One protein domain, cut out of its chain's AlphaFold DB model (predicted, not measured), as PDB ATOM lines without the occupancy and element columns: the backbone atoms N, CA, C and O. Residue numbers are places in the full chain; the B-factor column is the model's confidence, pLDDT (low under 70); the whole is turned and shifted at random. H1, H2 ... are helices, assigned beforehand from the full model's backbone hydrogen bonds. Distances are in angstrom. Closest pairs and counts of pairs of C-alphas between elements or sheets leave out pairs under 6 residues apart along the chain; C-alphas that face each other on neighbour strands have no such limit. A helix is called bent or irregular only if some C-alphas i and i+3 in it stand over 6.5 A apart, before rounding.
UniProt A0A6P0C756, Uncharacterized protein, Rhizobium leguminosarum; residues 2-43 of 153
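AT A GLANCE: This is residues 2 to 43 of the 153 residues of an uncharacterized protein of Rhizobium leguminosarum (UniProt A0A6P0C756). Three helices make an open frame with few contacts: the longest, H3, runs along one side, H2 closes one end, and H1 runs along the other side, near H3. The free end of H3, residues 38 to 42, sticks out with Val 43, and so does the turn of residues 24 to 29. The 42 residues printed hold H1, H2 and H3 in that order along the chain, with no named strand, and the class is all helix. The whole is compact, with a radius of gyration of the C-alphas of 10.4 A and spans of 25 by 19 by 18 A.

HOW THE PARTS SIT: Start at H3, residues 28 to 42, and look from Leu 31 across to H2, residues 16 to 24. The two are close but not clearly touching, and their closest C-alphas, those of Leu 31 and Cys 23, are 6.9 A apart. They run opposite ways at a steep tilt of 44 degrees. Next find H1, residues 2 to 9, which is near H3, with 7 pairs of C-alphas within 10 A but no pair within 8 A. H1 and H2 are apart. In H1 and H3 every O i to N i+4 pair is within hydrogen-bond range; in H2 it is 3 of 5.

IN THESE COORDINATES: Find C-alpha 28 at (99.302, 16.329, 64.424); from there H3 runs 20.6 A to C-alpha 42 at (81.893, 16.189, 53.412). H2, residues 16 to 24, measures 14.1 A and is irregular, but only just: C-alphas 17 and 20 are 6.8 A apart. H1 begins at C-alpha 2, (79.956, 7.681, 66.700), and measures 10.0 A to C-alpha 9.

THE WHOLE: The two C-alphas farthest apart, those of Glu 25 and Val 43, are 27.2 A apart. The printed part has no cut; the link from H1 to H2 is short and that from H2 to H3 is tight. The mean pLDDT of the printed part is 80.6, and residues 2 to 5 and 8 to 9 are under 70.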
ATOM      1  N   ASP A   2      80.481   6.975  65.525       60.78
ATOM      2  CA  ASP A   2      79.956   7.681  66.700       60.78
ATOM      3  C   ASP A   2      80.983   7.778  67.833       60.78
ATOM      4  O   ASP A   2      81.058   8.815  68.481       60.78
ATOM      5  N   ASP A   3      81.886   6.802  67.940       64.94
ATOM      6  CA  ASP A   3      82.966   6.777  68.937       64.94
ATOM      7  C   ASP A   3      83.863   8.018  68.867       64.94
ATOM      8  O   ASP A   3      84.274   8.545  69.890       64.94
ATOM      9  N   LEU A   4      84.134   8.545  67.667       64.88
ATOM     10  CA  LEU A   4      84.974   9.733  67.485       64.88
ATOM     11  C   LEU A   4      84.232  11.026  67.869       64.88
ATOM     12  O   LEU A   4      84.827  11.965  68.395       64.88
ATOM     13  N   ARG A   5      82.913  11.063  67.630       68.25
ATOM     14  CA  ARG A   5      82.029  12.156  68.058       68.25
ATOM     15  C   ARG A   5      81.888  12.175  69.578       68.25
ATOM     16  O   ARG A   5      81.903  13.255  70.156       68.25
ATOM     17  N   GLU A   6      81.772  11.014  70.208       72.00
ATOM     18  CA  GLU A   6      81.721  10.875  71.667       72.00
ATOM     19  C   GLU A   6      83.082  11.173  72.309       72.00
ATOM     20  O   GLU A   6      83.153  11.916  73.285       72.00
ATOM     21  N   HIS A   7      84.173  10.695  71.706       70.56
ATOM     22  CA  HIS A   7      85.531  10.897  72.209       70.56
ATOM     23  C   HIS A   7      85.963  12.368  72.179       70.56
ATOM     24  O   HIS A   7      86.513  12.874  73.155       70.56
ATOM     25  N   TYR A   8      85.684  13.084  71.084       68.75
ATOM     26  CA  TYR A   8      86.109  14.479  70.944       68.75
ATOM     27  C   TYR A   8      85.012  15.498  71.258       68.75
ATOM     28  O   TYR A   8      85.338  16.664  71.474       68.75
ATOM     29  N   GLY A   9      83.741  15.098  71.352       68.12
ATOM     30  CA  GLY A   9      82.608  16.002  71.582       68.12
ATOM     31  C   GLY A   9      82.721  16.830  72.864       68.12
ATOM     32  O   GLY A   9      82.322  17.989  72.877       68.12
ATOM     33  N   HIS A  10      83.348  16.280  73.906       70.56
ATOM     34  CA  HIS A  10      83.610  16.989  75.165       70.56
ATOM     35  C   HIS A  10      84.786  17.976  75.096       70.56
ATOM     36  O   HIS A  10      84.949  18.802  75.987       70.56
ATOM     37  N   THR A  11      85.610  17.891  74.050       70.31
ATOM     38  CA  THR A  11      86.839  18.687  73.886       70.31
ATOM     39  C   THR A  11      86.711  19.804  72.851       70.31
ATOM     40  O   THR A  11      87.659  20.558  72.635       70.31
ATOM     41  N   ILE A  12      85.553  19.901  72.193       74.12
ATOM     42  CA  ILE A  12      85.249  20.938  71.210       74.12
ATOM     43  C   ILE A  12      84.742  22.172  71.975       74.12
ATOM     44  O   ILE A  12      83.707  22.077  72.638       74.12
ATOM     45  N   PRO A  13      85.440  23.321  71.914       76.31
ATOM     46  CA  PRO A  13      84.959  24.547  72.539       76.31
ATOM     47  C   PRO A  13      83.599  24.955  71.955       76.31
ATOM     48  O   PRO A  13      83.369  24.874  70.749       76.31
ATOM     49  N   GLY A  14      82.684  25.397  72.822       72.25
ATOM     50  CA  GLY A  14      81.328  25.794  72.421       72.25
ATOM     51  C   GLY A  14      81.276  27.079  71.585       72.25
ATOM     52  O   GLY A  14      80.292  27.315  70.887       72.25
ATOM     53  N   ASN A  15      82.330  27.898  71.634       80.44
ATOM     54  CA  ASN A  15      82.486  29.096  70.820       80.44
ATOM     55  C   ASN A  15      83.319  28.780  69.558       80.44
ATOM     56  O   ASN A  15      84.471  28.357  69.682       80.44
ATOM     57  N   PRO A  16      82.789  29.015  68.341       77.00
ATOM     58  CA  PRO A  16      83.491  28.708  67.096       77.00
ATOM     59  C   PRO A  16      84.824  29.439  66.907       77.00
ATOM     60  O   PRO A  16      85.688  28.940  66.188       77.00
ATOM     61  N   HIS A  17      84.998  30.612  67.525       78.38
ATOM     62  CA  HIS A  17      86.229  31.395  67.402       78.38
ATOM     63  C   HIS A  17      87.434  30.729  68.082       78.38
ATOM     64  O   HIS A  17      88.550  30.858  67.583       78.38
ATOM     65  N   ASP A  18      87.201  29.932  69.127       83.38
ATOM     66  CA  ASP A  18      88.261  29.302  69.929       83.38
ATOM     67  C   ASP A  18      88.709  27.951  69.330       83.38
ATOM     68  O   ASP A  18      89.684  27.336  69.765       83.38
ATOM     69  N   LEU A  19      88.005  27.466  68.297       83.31
ATOM     70  CA  LEU A  19      88.281  26.174  67.663       83.31
ATOM     71  C   LEU A  19      89.655  26.120  67.006       83.31
ATOM     72  O   LEU A  19      90.351  25.111  67.119       83.31
ATOM     73  N   LEU A  20      90.026  27.176  66.279       81.75
ATOM     74  CA  LEU A  20      91.278  27.188  65.530       81.75
ATOM     75  C   LEU A  20      92.478  27.250  66.475       81.75
ATOM     76  O   LEU A  20      93.445  26.527  66.264       81.75
ATOM     77  N   GLU A  21      92.381  28.059  67.528       86.00
ATOM     78  CA  GLU A  21      93.413  28.185  68.556       86.00
ATOM     79  C   GLU A  21      93.648  26.847  69.262       86.00
ATOM     80  O   GLU A  21      94.767  26.340  69.269       86.00
ATOM     81  N   ARG A  22      92.573  26.171  69.681       84.31
ATOM     82  CA  ARG A  22      92.667  24.821  70.250       84.31
ATOM     83  C   ARG A  22      93.299  23.823  69.283       84.31
ATOM     84  O   ARG A  22      94.071  22.970  69.710       84.31
ATOM     85  N   CYS A  23      92.965  23.878  67.992       85.25
ATOM     86  CA  CYS A  23      93.569  22.999  66.986       85.25
ATOM     87  C   CYS A  23      95.089  23.192  66.889       85.25
ATOM     88  O   CYS A  23      95.803  22.205  66.729       85.25
ATOM     89  N   LEU A  24      95.597  24.418  67.028       87.19
ATOM     90  CA  LEU A  24      97.041  24.686  67.003       87.19
ATOM     91  C   LEU A  24      97.786  24.051  68.188       87.19
ATOM     92  O   LEU A  24      98.972  23.752  68.071       87.19
ATOM     93  N   GLU A  25      97.092  23.800  69.296       89.00
ATOM     94  CA  GLU A  25      97.643  23.174  70.501       89.00
ATOM     95  C   GLU A  25      97.587  21.634  70.475       89.00
ATOM     96  O   GLU A  25      98.148  20.978  71.354       89.00
ATOM     97  N   GLN A  26      96.906  21.026  69.494       88.19
ATOM     98  CA  GLN A  26      96.769  19.569  69.416       88.19
ATOM     99  C   GLN A  26      97.944  18.895  68.687       88.19
ATOM    100  O   GLN A  26      98.500  19.449  67.736       88.19
ATOM    101  N   PRO A  27      98.265  17.635  69.035       91.31
ATOM    102  CA  PRO A  27      99.169  16.812  68.243       91.31
ATOM    103  C   PRO A  27      98.676  16.628  66.800       91.31
ATOM    104  O   PRO A  27      97.477  16.503  66.534       91.31
ATOM    105  N   THR A  28      99.613  16.514  65.853       90.00
ATOM    106  CA  THR A  28      99.302  16.329  64.424       90.00
ATOM    107  C   THR A  28      98.440  15.095  64.152       90.00
ATOM    108  O   THR A  28      97.597  15.124  63.261       90.00
ATOM    109  N   THR A  29      98.604  14.019  64.923       90.69
ATOM    110  CA  THR A  29      97.784  12.802  64.802       90.69
ATOM    111  C   THR A  29      96.307  13.086  65.068       90.69
ATOM    112  O   THR A  29      95.463  12.746  64.245       90.69
ATOM    113  N   THR A  30      95.998  13.806  66.148       87.75
ATOM    114  CA  THR A  30      94.636  14.232  66.498       87.75
ATOM    115  C   THR A  30      94.049  15.163  65.438       87.75
ATOM    116  O   THR A  30      92.885  15.029  65.063       87.75
ATOM    117  N   LEU A  31      94.854  16.080  64.895       88.88
ATOM    118  CA  LEU A  31      94.420  16.945  63.794       88.88
ATOM    119  C   LEU A  31      94.070  16.153  62.531       88.88
ATOM    120  O   LEU A  31      93.065  16.448  61.886       88.88
ATOM    121  N   LEU A  32      94.865  15.138  62.187       89.94
ATOM    122  CA  LEU A  32      94.595  14.269  61.043       89.94
ATOM    123  C   LEU A  32      93.338  13.419  61.250       89.94
ATOM    124  O   LEU A  32      92.577  13.250  60.302       89.94
ATOM    125  N   GLU A  33      93.077  12.935  62.463       87.44
ATOM    126  CA  GLU A  33      91.840  12.213  62.789       87.44
ATOM    127  C   GLU A  33      90.602  13.107  62.652       87.44
ATOM    128  O   GLU A  33      89.622  12.723  62.007       87.44
ATOM    129  N   LEU A  34      90.654  14.330  63.192       85.94
ATOM    130  CA  LEU A  34      89.571  15.310  63.067       85.94
ATOM    131  C   LEU A  34      89.350  15.728  61.610       85.94
ATOM    132  O   LEU A  34      88.207  15.835  61.160       85.94
ATOM    133  N   LEU A  35      90.433  15.917  60.853       87.12
ATOM    134  CA  LEU A  35      90.365  16.215  59.428       87.12
ATOM    135  C   LEU A  35      89.758  15.050  58.647       87.12
ATOM    136  O   LEU A  35      88.878  15.275  57.821       87.12
ATOM    137  N   ALA A  36      90.191  13.817  58.908       88.38
ATOM    138  CA  ALA A  36      89.640  12.626  58.272       88.38
ATOM    139  C   ALA A  36      88.139  12.490  58.567       88.38
ATOM    140  O   ALA A  36      87.353  12.219  57.658       88.38
ATOM    141  N   TYR A  37      87.718  12.761  59.804       84.12
ATOM    142  CA  TYR A  37      86.311  12.775  60.196       84.12
ATOM    143  C   TYR A  37      85.499  13.846  59.465       84.12
ATOM    144  O   TYR A  37      84.454  13.545  58.881       84.12
ATOM    145  N   ALA A  38      85.985  15.089  59.448       85.44
ATOM    146  CA  ALA A  38      85.335  16.186  58.742       85.44
ATOM    147  C   ALA A  38      85.262  15.913  57.230       85.44
ATOM    148  O   ALA A  38      84.208  16.088  56.614       85.44
ATOM    149  N   ALA A  39      86.351  15.413  56.641       86.88
ATOM    150  CA  ALA A  39      86.422  15.044  55.233       86.88
ATOM    151  C   ALA A  39      85.434  13.921  54.893       86.88
ATOM    152  O   ALA A  39      84.716  14.033  53.901       86.88
ATOM    153  N   ALA A  40      85.324  12.885  55.732       84.88
ATOM    154  CA  ALA A  40      84.358  11.803  55.545       84.88
ATOM    155  C   ALA A  40      82.908  12.319  55.536       84.88
ATOM    156  O   ALA A  40      82.112  11.898  54.698       84.88
ATOM    157  N   LYS A  41      82.567  13.277  56.411       82.56
ATOM    158  CA  LYS A  41      81.237  13.919  56.452       82.56
ATOM    159  C   LYS A  41      80.968  14.843  55.257       82.56
ATOM    160  O   LYS A  41      79.808  15.091  54.935       82.56
ATOM    161  N   ALA A  42      82.011  15.338  54.594       84.44
ATOM    162  CA  ALA A  42      81.893  16.189  53.412       84.44
ATOM    163  C   ALA A  42      81.660  15.400  52.106       84.44
ATOM    164  O   ALA A  42      81.279  15.991  51.089       84.44
ATOM    165  N   VAL A  43      81.866  14.076  52.101       82.88
ATOM    166  CA  VAL A  43      81.637  13.238  50.916       82.88
ATOM    167  C   VAL A  43      80.142  13.174  50.605       82.88
ATOM    168  O   VAL A  43      79.343  12.674  51.392       82.88
TER     169      VAL A  43